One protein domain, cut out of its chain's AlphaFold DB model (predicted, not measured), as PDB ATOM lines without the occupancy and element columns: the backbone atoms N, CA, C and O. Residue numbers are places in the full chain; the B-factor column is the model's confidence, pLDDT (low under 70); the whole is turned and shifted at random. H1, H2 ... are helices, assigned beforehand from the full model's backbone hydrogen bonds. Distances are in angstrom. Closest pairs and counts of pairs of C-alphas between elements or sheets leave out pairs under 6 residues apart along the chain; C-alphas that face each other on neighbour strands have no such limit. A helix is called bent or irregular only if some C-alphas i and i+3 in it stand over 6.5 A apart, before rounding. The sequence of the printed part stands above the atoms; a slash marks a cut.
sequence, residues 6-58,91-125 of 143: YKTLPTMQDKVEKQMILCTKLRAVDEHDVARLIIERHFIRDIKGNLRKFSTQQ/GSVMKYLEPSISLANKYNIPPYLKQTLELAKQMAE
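What this domain is: This is residues 6 to 58 and 91 to 125 of the 143 residues of the protein "DNA polymerase II large subunit" of Nanoarchaeota archaeon (UniProt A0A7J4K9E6). One long helix, H2, bent but running nearly straight, extends along the longest axis of a flat body, and the hairpin of H4 and H5 packs on one side of it, H4 on its first arm H2a and H5 on its second arm H2b. H1 folds back from the first end of H2 to make a second helical hairpin, loosely side by side with H4, while the very short H3 packs on H2b; residues 25 to 30, in the link from H1 to H2, stick out at one end. The printed part has 88 residues with five named helices, in the order H1, H2, H3, H4, H5, and no named strand, and its class is all helix. It is compact, with a radius of gyration of the C-alphas of 13.8 A, and its C-alphas span 46 by 33 by 17 A.

How they stand to each other: H1, residues 12 to 23, comes first. H2, residues 31 to 55, was assigned as one helix by its hydrogen bonds but is bent: C-alphas 41 and 44 are 6.8 A apart, and its arms H2a, residues 31 to 41, and H2b, residues 44 to 55, stand at a shallow tilt of 25 degrees. Taken whole, H2 is the hub, touching four other helices. H1 and H2a form a helical hairpin; with residues 20 to 23 alone H1 touches H2a, and the closest C-alphas, of Cys 23 and Glu 31, are 5.5 A apart. They run opposite ways at a shallow tilt of 34 degrees, only just short of steep. H2b touches H3, residues 91 to 94, with residues 46 to 51 alone; the closest C-alphas, of Asn 50 and Val 93, are 5.4 A apart. H4, residues 97 to 106, touches H2a at a shallow tilt of 25 degrees, opposite ways, with the closest C-alphas, of Ile 39 and Ser 100, 6.2 A apart. H1 and H4 are close but not clearly touching, with the C-alphas of Gln 13 and Pro 99 closest at 6.9 A; they run the same way at a shallow tilt of 19 degrees. H5, residues 111 to 125, forms a helical hairpin with H4, opposite ways at a shallow tilt of 27 degrees; the closest C-alphas, of Ala 104 and Lys 114, are 6.5 A apart. H5 also touches H2b, the same way at a shallow tilt of 24 degrees, the C-alphas of Lys 48 and Ala 120 being closest at 7.0 A. H1 is apart from H2b, H3 and H5. In H1, H2a, H2b, H4 and H5 every O i to N i+4 pair is within hydrogen-bond range; H3 is too short for such a pair, and its one O i to N i+3 pair is not within range.

Where its parts are: H1 begins at C-alpha 12, at (113.713, 154.419, 136.946), and measures 16.4 A from first to last C-alpha. H2a measures 15.3 A and H2b 16.8 A; residues 42 and 43 belong to neither arm. H3 has four residues, and H4 measures 14.5 A from C-alpha 97, at (119.485, 158.605, 126.737), to C-alpha 106. H5 measures 21.0 A and ends at C-alpha 125, at (124.498, 156.236, 117.287).

The domain as a whole: The two C-alphas farthest apart are those of Arg 27 and Gln 58, 47.8 A. Residues 59 to 90 are not printed, and C-alphas 58 and 91 are 16.7 A apart across this cut. Of the links that are printed whole, H3 to H4 and H4 to H5 are tight, and H1 to H2 is short. The mean pLDDT of the printed part is 92.3, and no printed residue is under 70.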
ATOM      1  N   TYR A   6     108.637 154.999 146.752       90.38
ATOM      2  CA  TYR A   6     109.767 154.698 145.869       90.38
ATOM      3  C   TYR A   6     109.928 153.193 145.583       90.38
ATOM      4  O   TYR A   6     110.356 152.813 144.495       90.38
ATOM      5  N   LYS A   7     109.578 152.328 146.549       89.69
ATOM      6  CA  LYS A   7     109.672 150.865 146.401       89.69
ATOM      7  C   LYS A   7     108.533 150.274 145.571       89.69
ATOM      8  O   LYS A   7     108.682 149.161 145.083       89.69
ATOM      9  N   THR A   8     107.417 150.989 145.419       90.94
ATOM     10  CA  THR A   8     106.282 150.533 144.603       90.94
ATOM     11  C   THR A   8     106.454 150.874 143.123       90.94
ATOM     12  O   THR A   8     105.727 150.340 142.297       90.94
ATOM     13  N   LEU A   9     107.398 151.758 142.779       91.38
ATOM     14  CA  LEU A   9     107.687 152.146 141.397       91.38
ATOM     15  C   LEU A   9     108.722 151.186 140.780       91.38
ATOM     16  O   LEU A   9     109.844 151.103 141.298       91.38
ATOM     17  N   PRO A  10     108.384 150.466 139.693       89.00
ATOM     18  CA  PRO A  10     109.247 149.426 139.145       89.00
ATOM     19  C   PRO A  10     110.421 150.003 138.347       89.00
ATOM     20  O   PRO A  10     111.561 149.562 138.531       89.00
ATOM     21  N   THR A  11     110.188 151.007 137.496       90.44
ATOM     22  CA  THR A  11     111.232 151.527 136.603       90.44
ATOM     23  C   THR A  11     111.842 152.835 137.111       90.44
ATOM     24  O   THR A  11     111.259 153.581 137.899       90.44
ATOM     25  N   MET A  12     113.068 153.129 136.666       87.75
ATOM     26  CA  MET A  12     113.713 154.419 136.946       87.75
ATOM     27  C   MET A  12     113.017 155.582 136.240       87.75
ATOM     28  O   MET A  12     113.035 156.688 136.767       87.75
ATOM     29  N   GLN A  13     112.396 155.329 135.086       88.62
ATOM     30  CA  GLN A  13     111.605 156.330 134.377       88.62
ATOM     31  C   GLN A  13     110.396 156.737 135.228       88.62
ATOM     32  O   GLN A  13     110.251 157.922 135.514       88.62
ATOM     33  N   ASP A  14     109.644 155.767 135.764       90.56
ATOM     34  CA  ASP A  14     108.502 156.040 136.653       90.56
ATOM     35  C   ASP A  14     108.926 156.836 137.890       90.56
ATOM     36  O   ASP A  14     108.243 157.758 138.331       90.56
ATOM     37  N   LYS A  15     110.080 156.489 138.471       92.31
ATOM     38  CA  LYS A  15     110.627 157.178 139.647       92.31
ATOM     39  C   LYS A  15     110.922 158.641 139.359       92.31
ATOM     40  O   LYS A  15     110.544 159.500 140.151       92.31
ATOM     41  N   VAL A  16     111.572 158.914 138.232       91.88
ATOM     42  CA  VAL A  16     111.922 160.275 137.812       91.88
ATOM     43  C   VAL A  16     110.658 161.052 137.462       91.88
ATOM     44  O   VAL A  16     110.501 162.182 137.907       91.88
ATOM     45  N   GLU A  17     109.708 160.442 136.759       91.62
ATOM     46  CA  GLU A  17     108.436 161.084 136.433       91.62
ATOM     47  C   GLU A  17     107.650 161.465 137.697       91.62
ATOM     48  O   GLU A  17     107.239 162.617 137.851       91.62
ATOM     49  N   LYS A  18     107.489 160.537 138.651       93.88
ATOM     50  CA  LYS A  18     106.805 160.818 139.926       93.88
ATOM     51  C   LYS A  18     107.552 161.854 140.765       93.88
ATOM     52  O   LYS A  18     106.902 162.686 141.397       93.88
ATOM     53  N   GLN A  19     108.887 161.837 140.749       93.69
ATOM     54  CA  GLN A  19     109.705 162.873 141.382       93.69
ATOM     55  C   GLN A  19     109.428 164.247 140.762       93.69
ATOM     56  O   GLN A  19     109.211 165.210 141.495       93.69
ATOM     57  N   MET A  20     109.369 164.347 139.434       94.19
ATOM     58  CA  MET A  20     109.089 165.612 138.754       94.19
ATOM     59  C   MET A  20     107.653 166.102 138.995       94.19
ATOM     60  O   MET A  20     107.459 167.288 139.242       94.19
ATOM     61  N   ILE A  21     106.659 165.204 139.024       94.25
ATOM     62  CA  ILE A  21     105.265 165.536 139.390       94.25
ATOM     63  C   ILE A  21     105.176 166.084 140.821       94.25
ATOM     64  O   ILE A  21     104.334 166.933 141.120       94.25
ATOM     65  N   LEU A  22     106.013 165.583 141.731       94.69
ATOM     66  CA  LEU A  22     106.096 166.118 143.086       94.69
ATOM     67  C   LEU A  22     106.694 167.529 143.070       94.69
ATOM     68  O   LEU A  22     106.136 168.413 143.712       94.69
ATOM     69  N   CYS A  23     107.766 167.753 142.302       94.69
ATOM     70  CA  CYS A  23     108.401 169.069 142.184       94.69
ATOM     71  C   CYS A  23     107.403 170.128 141.703       94.69
ATOM     72  O   CYS A  23     107.257 171.146 142.363       94.69
ATOM     73  N   THR A  24     106.598 169.829 140.677       93.31
ATOM     74  CA  THR A  24     105.581 170.770 140.162       93.31
ATOM     75  C   THR A  24     104.468 171.108 141.163       93.31
ATOM     76  O   THR A  24     103.709 172.046 140.952       93.31
ATOM     77  N   LYS A  25     104.305 170.321 142.235       94.69
ATOM     78  CA  LYS A  25     103.312 170.581 143.293       94.69
ATOM     79  C   LYS A  25     103.897 171.362 144.471       94.69
ATOM     80  O   LYS A  25     103.139 171.912 145.271       94.69
ATOM     81  N   LEU A  26     105.219 171.368 144.628       95.81
ATOM     82  CA  LEU A  26     105.897 171.970 145.769       95.81
ATOM     83  C   LEU A  26     106.318 173.401 145.444       95.81
ATOM     84  O   LEU A  26     107.143 173.630 144.577       95.81
ATOM     85  N   ARG A  27     105.839 174.367 146.230       94.56
ATOM     86  CA  ARG A  27     106.209 175.786 146.070       94.56
ATOM     87  C   ARG A  27     107.678 176.095 146.383       94.56
ATOM     88  O   ARG A  27     108.178 177.128 145.969       94.56
ATOM     89  N   ALA A  28     108.340 175.243 147.164       95.94
ATOM     90  CA  ALA A  28     109.708 175.464 147.634       95.94
ATOM     91  C   ALA A  28     110.785 174.925 146.676       95.94
ATOM     92  O   ALA A  28     111.969 175.011 146.992       95.94
ATOM     93  N   VAL A  29     110.391 174.306 145.562       95.44
ATOM     94  CA  VAL A  29     111.298 173.599 144.656       95.44
ATOM     95  C   VAL A  29     111.143 174.177 143.260       95.44
ATOM     96  O   VAL A  29     110.025 174.302 142.781       95.44
ATOM     97  N   ASP A  30     112.262 174.488 142.615       93.56
ATOM     98  CA  ASP A  30     112.301 174.843 141.199       93.56
ATOM     99  C   ASP A  30     112.443 173.568 140.356       93.56
ATOM    100  O   ASP A  30     113.475 172.883 140.386       93.56
ATOM    101  N   GLU A  31     111.397 173.220 139.607       93.62
ATOM    102  CA  GLU A  31     111.388 172.060 138.719       93.62
ATOM    103  C   GLU A  31     112.455 172.127 137.616       93.62
ATOM    104  O   GLU A  31     112.986 171.082 137.222       93.62
ATOM    105  N   HIS A  32     112.812 173.321 137.139       92.75
ATOM    106  CA  HIS A  32     113.811 173.494 136.088       92.75
ATOM    107  C   HIS A  32     115.206 173.154 136.607       92.75
ATOM    108  O   HIS A  32     115.959 172.424 135.947       92.75
ATOM    109  N   ASP A  33     115.541 173.624 137.811       93.25
ATOM    110  CA  ASP A  33     116.831 173.324 138.426       93.25
ATOM    111  C   ASP A  33     116.944 171.845 138.811       93.25
ATOM    112  O   ASP A  33     117.970 171.210 138.556       93.25
ATOM    113  N   VAL A  34     115.867 171.238 139.322       94.50
ATOM    114  CA  VAL A  34     115.857 169.795 139.614       94.50
ATOM    115  C   VAL A  34     116.064 168.969 138.343       94.50
ATOM    116  O   VAL A  34     116.900 168.060 138.340       94.50
ATOM    117  N   ALA A  35     115.366 169.295 137.250       94.25
ATOM    118  CA  ALA A  35     115.555 168.614 135.968       94.25
ATOM    119  C   ALA A  35     117.002 168.744 135.467       94.25
ATOM    120  O   ALA A  35     117.619 167.748 135.070       94.25
ATOM    121  N   ARG A  36     117.577 169.952 135.555       94.38
ATOM    122  CA  ARG A  36     118.985 170.214 135.222       94.38
ATOM    123  C   ARG A  36     119.926 169.342 136.044       94.38
ATOM    124  O   ARG A  36     120.790 168.678 135.473       94.38
ATOM    125  N   LEU A  37     119.745 169.305 137.363       93.94
ATOM    126  CA  LEU A  37     120.600 168.553 138.282       93.94
ATOM    127  C   LEU A  37     120.537 167.045 138.033       93.94
ATOM    128  O   LEU A  37     121.583 166.391 138.039       93.94
ATOM    129  N   ILE A  38     119.344 166.495 137.781       93.81
ATOM    130  CA  ILE A  38     119.169 165.073 137.449       93.81
ATOM    131  C   ILE A  38     119.990 164.722 136.206       93.81
ATOM    132  O   ILE A  38     120.768 163.763 136.213       93.81
ATOM    133  N   ILE A  39     119.865 165.523 135.150       93.62
ATOM    134  CA  ILE A  39     120.536 165.235 133.885       93.62
ATOM    135  C   ILE A  39     122.049 165.441 134.011       93.62
ATOM    136  O   ILE A  39     122.822 164.565 133.624       93.62
ATOM    137  N   GLU A  40     122.487 166.561 134.586       92.19
ATOM    138  CA  GLU A  40     123.902 166.931 134.682       92.19
ATOM    139  C   GLU A  40     124.697 165.997 135.601       92.19
ATOM    140  O   GLU A  40     125.807 165.565 135.270       92.19
ATOM    141  N   ARG A  41     124.141 165.680 136.777       92.62
ATOM    142  CA  ARG A  41     124.861 164.927 137.811       92.62
ATOM    143  C   ARG A  41     124.689 163.424 137.689       92.62
ATOM    144  O   ARG A  41     125.613 162.707 138.069       92.62
ATOM    145  N   HIS A  42     123.559 162.947 137.172       91.88
ATOM    146  CA  HIS A  42     123.282 161.515 137.097       91.88
ATOM    147  C   HIS A  42     123.329 161.011 135.660       91.88
ATOM    148  O   HIS A  42     124.242 160.260 135.316       91.88
ATOM    149  N   PHE A  43     122.398 161.434 134.805       92.69
ATOM    150  CA  PHE A  43     122.224 160.778 133.507       92.69
ATOM    151  C   PHE A  43     123.398 160.989 132.551       92.69
ATOM    152  O   PHE A  43     123.929 160.013 132.029       92.69
ATOM    153  N   ILE A  44     123.874 162.225 132.372       92.25
ATOM    154  CA  ILE A  44     125.009 162.514 131.476       92.25
ATOM    155  C   ILE A  44     126.266 161.766 131.925       92.25
ATOM    156  O   ILE A  44     127.009 161.247 131.089       92.25
ATOM    157  N   ARG A  45     126.515 161.702 133.239       92.31
ATOM    158  CA  ARG A  45     127.686 161.002 133.784       92.31
ATOM    159  C   ARG A  45     127.600 159.500 133.547       92.31
ATOM    160  O   ARG A  45     128.609 158.902 133.180       92.31
ATOM    161  N   ASP A  46     126.419 158.916 133.716       92.88
ATOM    162  CA  ASP A  46     126.207 157.488 133.497       92.88
ATOM    163  C   ASP A  46     126.310 157.123 132.010       92.88
ATOM    164  O   ASP A  46     127.073 156.232 131.652       92.88
ATOM    165  N   ILE A  47     125.663 157.886 131.119       92.94
ATOM    166  CA  ILE A  47     125.736 157.674 129.663       92.94
ATOM    167  C   ILE A  47     127.188 157.757 129.177       92.94
ATOM    168  O   ILE A  47     127.693 156.817 128.563       92.94
ATOM    169  N   LYS A  48     127.903 158.848 129.496       92.44
ATOM    170  CA  LYS A  48     129.311 159.020 129.089       92.44
ATOM    171  C   LYS A  48     130.220 157.961 129.714       92.44
ATOM    172  O   LYS A  48     131.129 157.458 129.053       92.44
ATOM    173  N   GLY A  49     129.982 157.618 130.979       93.50
ATOM    174  CA  GLY A  49     130.729 156.585 131.692       93.50
ATOM    175  C   GLY A  49     130.554 155.208 131.058       93.50
ATOM    176  O   GLY A  49     131.544 154.511 130.831       93.50
ATOM    177  N   ASN A  50     129.320 154.841 130.718       94.25
ATOM    178  CA  ASN A  50     129.003 153.559 130.099       94.25
ATOM    179  C   ASN A  50     129.485 153.502 128.647       94.25
ATOM    180  O   ASN A  50     130.077 152.493 128.282       94.25
ATOM    181  N   LEU A  51     129.368 154.583 127.864       92.44
ATOM    182  CA  LEU A  51     129.965 154.679 126.521       92.44
ATOM    183  C   LEU A  51     131.484 154.470 126.558       92.44
ATOM    184  O   LEU A  51     132.023 153.642 125.823       92.44
ATOM    185  N   ARG A  52     132.185 155.180 127.454       92.88
ATOM    186  CA  ARG A  52     133.640 155.035 127.609       92.88
ATOM    187  C   ARG A  52     134.019 153.621 128.035       92.88
ATOM    188  O   ARG A  52     134.978 153.063 127.517       92.88
ATOM    189  N   LYS A  53     133.290 153.036 128.988       93.94
ATOM    190  CA  LYS A  53     133.567 151.666 129.425       93.94
ATOM    191  C   LYS A  53     133.250 150.653 128.332       93.94
ATOM    192  O   LYS A  53     134.002 149.696 128.217       93.94
ATOM    193  N   PHE A  54     132.198 150.862 127.539       94.19
ATOM    194  CA  PHE A  54     131.809 149.988 126.435       94.19
ATOM    195  C   PHE A  54     132.916 149.884 125.381       94.19
ATOM    196  O   PHE A  54     133.229 148.779 124.941       94.19
ATOM    197  N   SER A  55     133.569 150.997 125.027       90.62
ATOM    198  CA  SER A  55     134.672 150.982 124.056       90.62
ATOM    199  C   SER A  55     135.946 150.311 124.589       90.62
ATOM    200  O   SER A  55     136.715 149.748 123.813       90.62
ATOM    201  N   THR A  56     136.162 150.316 125.908       93.19
ATOM    202  CA  THR A  56     137.341 149.707 126.555       93.19
ATOM    203  C   THR A  56     137.043 148.403 127.301       93.19
ATOM    204  O   THR A  56     137.857 147.962 128.115       93.19
ATOM    205  N   GLN A  57     135.859 147.819 127.111       94.75
ATOM    206  CA  GLN A  57     135.389 146.720 127.950       94.75
ATOM    207  C   GLN A  57     136.180 145.426 127.738       94.75
ATOM    208  O   GLN A  57     136.772 145.182 126.688       94.75
ATOM    209  N   GLN A  58     136.132 144.560 128.748       95.38
ATOM    210  CA  GLN A  58     136.538 143.167 128.612       95.38
ATOM    211  C   GLN A  58     135.351 142.314 128.161       95.38
ATOM    212  O   GLN A  58     134.184 142.693 128.296       95.38
ATOM    213  N   GLY A  91     122.060 148.131 125.600       89.25
ATOM    214  CA  GLY A  91     120.886 148.560 126.362       89.25
ATOM    215  C   GLY A  91     121.232 149.236 127.693       89.25
ATOM    216  O   GLY A  91     120.514 150.131 128.128       89.25
ATOM    217  N   SER A  92     122.354 148.875 128.329       89.25
ATOM    218  CA  SER A  92     122.806 149.554 129.554       89.25
ATOM    219  C   SER A  92     123.290 150.985 129.297       89.25
ATOM    220  O   SER A  92     123.127 151.848 130.158       89.25
ATOM    221  N   VAL A  93     123.835 151.244 128.108       89.62
ATOM    222  CA  VAL A  93     124.294 152.566 127.674       89.62
ATOM    223  C   VAL A  93     123.102 153.440 127.272       89.62
ATOM    224  O   VAL A  93     123.023 154.599 127.674       89.62
ATOM    225  N   MET A  94     122.147 152.867 126.534       89.81
ATOM    226  CA  MET A  94     120.998 153.588 125.968       89.81
ATOM    227  C   MET A  94     119.877 153.876 126.974       89.81
ATOM    228  O   MET A  94     119.106 154.813 126.780       89.81
ATOM    229  N   LYS A  95     119.814 153.126 128.083       87.81
ATOM    230  CA  LYS A  95     118.733 153.162 129.085       87.81
ATOM    231  C   LYS A  95     118.257 154.564 129.498       87.81
ATOM    232  O   LYS A  95     117.066 154.752 129.743       87.81
ATOM    233  N   TYR A  96     119.178 155.520 129.635       90.25
ATOM    234  CA  TYR A  96     118.874 156.877 130.107       90.25
ATOM    235  C   TYR A  96     118.914 157.947 129.020       90.25
ATOM    236  O   TYR A  96     118.560 159.089 129.307       90.25
ATOM    237  N   LEU A  97     119.310 157.613 127.793       90.88
ATOM    238  CA  LEU A  97     119.485 158.605 126.737       90.88
ATOM    239  C   LEU A  97     118.149 159.254 126.351       90.88
ATOM    240  O   LEU A  97     117.995 160.469 126.474       90.88
ATOM    241  N   GLU A  98     117.157 158.445 125.981       89.56
ATOM    242  CA  GLU A  98     115.818 158.928 125.621       89.56
ATOM    243  C   GLU A  98     115.104 159.642 126.782       89.56
ATOM    244  O   GLU A  98     114.639 160.769 126.578       89.56
ATOM    245  N   PRO A  99     115.068 159.095 128.021       89.81
ATOM    246  CA  PRO A  99     114.510 159.818 129.164       89.81
ATOM    247  C   PRO A  99     115.169 161.175 129.411       89.81
ATOM    248  O   PRO A  99     114.478 162.134 129.746       89.81
ATOM    249  N   SER A 100     116.491 161.276 129.229       91.88
ATOM    250  CA  SER A 100     117.217 162.539 129.412       91.88
ATOM    251  C   SER A 100     116.792 163.588 128.392       91.88
ATOM    252  O   SER A 100     116.587 164.740 128.759       91.88
ATOM    253  N   ILE A 101     116.637 163.192 127.125       91.50
ATOM    254  CA  ILE A 101     116.211 164.087 126.041       91.50
ATOM    255  C   ILE A 101     114.759 164.532 126.253       91.50
ATOM    256  O   ILE A 101     114.458 165.720 126.158       91.50
ATOM    257  N   SER A 102     113.868 163.599 126.601       91.00
ATOM    258  CA  SER A 102     112.467 163.909 126.912       91.00
ATOM    259  C   SER A 102     112.354 164.910 128.067       91.00
ATOM    260  O   SER A 102     111.682 165.939 127.952       91.00
ATOM    261  N   LEU A 103     113.098 164.670 129.155       91.62
ATOM    262  CA  LEU A 103     113.145 165.574 130.301       91.62
ATOM    263  C   LEU A 103     113.723 166.945 129.917       91.62
ATOM    264  O   LEU A 103     113.232 167.976 130.380       91.62
ATOM    265  N   ALA A 104     114.711 166.966 129.018       92.75
ATOM    266  CA  ALA A 104     115.331 168.194 128.544       92.75
ATOM    267  C   ALA A 104     114.414 169.098 127.731       92.75
ATOM    268  O   ALA A 104     114.459 170.326 127.869       92.75
ATOM    269  N   ASN A 105     113.582 168.482 126.900       90.56
ATOM    270  CA  ASN A 105     112.612 169.187 126.081       90.56
ATOM    271  C   ASN A 105     111.453 169.715 126.934       90.56
ATOM    272  O   ASN A 105     111.021 170.847 126.733       90.56
ATOM    273  N   LYS A 106     111.002 168.938 127.928       91.25
ATOM    274  CA  LYS A 106     109.861 169.297 128.781       91.25
ATOM    275  C   LYS A 106     110.145 170.460 129.740       91.25
ATOM    276  O   LYS A 106     109.288 171.318 129.903       91.25
ATOM    277  N   TYR A 107     111.325 170.499 130.362       89.38
ATOM    278  CA  TYR A 107     111.653 171.476 131.416       89.38
ATOM    279  C   TYR A 107     112.596 172.594 130.952       89.38
ATOM    280  O   TYR A 107     113.271 173.202 131.773       89.38
ATOM    281  N   ASN A 108     112.670 172.857 129.645       87.06
ATOM    282  CA  ASN A 108     113.452 173.941 129.036       87.06
ATOM    283  C   ASN A 108     114.813 174.239 129.709       87.06
ATOM    284  O   ASN A 108     115.080 175.345 130.172       87.06
ATOM    285  N   ILE A 109     115.680 173.235 129.768       90.88
ATOM    286  CA  ILE A 109     117.003 173.365 130.393       90.88
ATOM    287  C   ILE A 109     118.011 174.161 129.544       90.88
ATOM    288  O   ILE A 109     117.790 174.348 128.341       90.88
ATOM    289  N   PRO A 110     119.147 174.594 130.139       92.25
ATOM    290  CA  PRO A 110     120.158 175.397 129.461       92.25
ATOM    291  C   PRO A 110     120.618 174.810 128.114       92.25
ATOM    292  O   PRO A 110     120.846 173.596 128.023       92.25
ATOM    293  N   PRO A 111     120.844 175.653 127.084       92.69
ATOM    294  CA  PRO A 111     121.242 175.207 125.745       92.69
ATOM    295  C   PRO A 111     122.482 174.309 125.733       92.69
ATOM    296  O   PRO A 111     122.504 173.298 125.036       92.69
ATOM    297  N   TYR A 112     123.482 174.623 126.560       92.75
ATOM    298  CA  TYR A 112     124.705 173.827 126.692       92.75
ATOM    299  C   TYR A 112     124.424 172.362 127.057       92.75
ATOM    300  O   TYR A 112     125.043 171.431 126.536       92.75
ATOM    301  N   LEU A 113     123.459 172.139 127.949       92.56
ATOM    302  CA  LEU A 113     123.137 170.806 128.431       92.56
ATOM    303  C   LEU A 113     122.313 170.023 127.397       92.56
ATOM    304  O   LEU A 113     122.559 168.832 127.209       92.56
ATOM    305  N   LYS A 114     121.432 170.705 126.647       93.00
ATOM    306  CA  LYS A 114     120.753 170.132 125.468       93.00
ATOM    307  C   LYS A 114     121.763 169.698 124.398       93.00
ATOM    308  O   LYS A 114     121.716 168.561 123.941       93.00
ATOM    309  N   GLN A 115     122.734 170.552 124.071       94.00
ATOM    310  CA  GLN A 115     123.814 170.223 123.129       94.00
ATOM    311  C   GLN A 115     124.673 169.054 123.624       94.00
ATOM    312  O   GLN A 115     125.039 168.175 122.852       94.00
ATOM    313  N   THR A 116     124.963 168.997 124.926       93.88
ATOM    314  CA  THR A 116     125.732 167.891 125.517       93.88
ATOM    315  C   THR A 116     125.006 166.551 125.385       93.88
ATOM    316  O   THR A 116     125.655 165.532 125.136       93.88
ATOM    317  N   LEU A 117     123.682 166.537 125.561       93.44
ATOM    318  CA  LEU A 117     122.863 165.345 125.340       93.44
ATOM    319  C   LEU A 117     122.847 164.934 123.868       93.44
ATOM    320  O   LEU A 117     122.999 163.751 123.579       93.44
ATOM    321  N   GLU A 118     122.730 165.896 122.955       92.81
ATOM    322  CA  GLU A 118     122.753 165.632 121.515       92.81
ATOM    323  C   GLU A 118     124.096 165.033 121.074       92.81
ATOM    324  O   GLU A 118     124.129 164.019 120.382       92.81
ATOM    325  N   LEU A 119     125.218 165.567 121.567       93.81
ATOM    326  CA  LEU A 119     126.539 164.978 121.326       93.81
ATOM    327  C   LEU A 119     126.646 163.555 121.891       93.81
ATOM    328  O   LEU A 119     127.207 162.675 121.244       93.81
ATOM    329  N   ALA A 120     126.103 163.306 123.087       92.19
ATOM    330  CA  ALA A 120     126.097 161.966 123.673       92.19
ATOM    331  C   ALA A 120     125.244 160.983 122.852       92.19
ATOM    332  O   ALA A 120     125.637 159.826 122.691       92.19
ATOM    333  N   LYS A 121     124.118 161.451 122.301       92.38
ATOM    334  CA  LYS A 121     123.263 160.682 121.394       92.38
ATOM    335  C   LYS A 121     123.993 160.336 120.104       92.38
ATOM    336  O   LYS A 121     124.075 159.163 119.762       92.38
ATOM    337  N   GLN A 122     124.596 161.322 119.448       91.94
ATOM    338  CA  GLN A 122     125.378 161.104 118.230       91.94
ATOM    339  C   GLN A 122     126.534 160.128 118.468       91.94
ATOM    340  O   GLN A 122     126.770 159.239 117.655       91.94
ATOM    341  N   MET A 123     127.233 160.233 119.605       90.62
ATOM    342  CA  MET A 123     128.270 159.266 119.982       90.62
ATOM    343  C   MET A 123     127.720 157.847 120.129       90.62
ATOM    344  O   MET A 123     128.356 156.905 119.661       90.62
ATOM    345  N   ALA A 124     126.558 157.681 120.762       90.94
ATOM    346  CA  ALA A 124     125.925 156.374 120.879       90.94
ATOM    347  C   ALA A 124     125.526 155.818 119.499       90.94
ATOM    348  O   ALA A 124     125.885 154.688 119.179       90.94
ATOM    349  N   GLU A 125     124.887 156.626 118.651       90.06
ATOM    350  CA  GLU A 125     124.498 156.236 117.287       90.06
ATOM    351  C   GLU A 125     125.703 155.871 116.409       90.06
ATOM    352  O   GLU A 125     125.629 154.935 115.619       90.06
TER     353      GLU A 125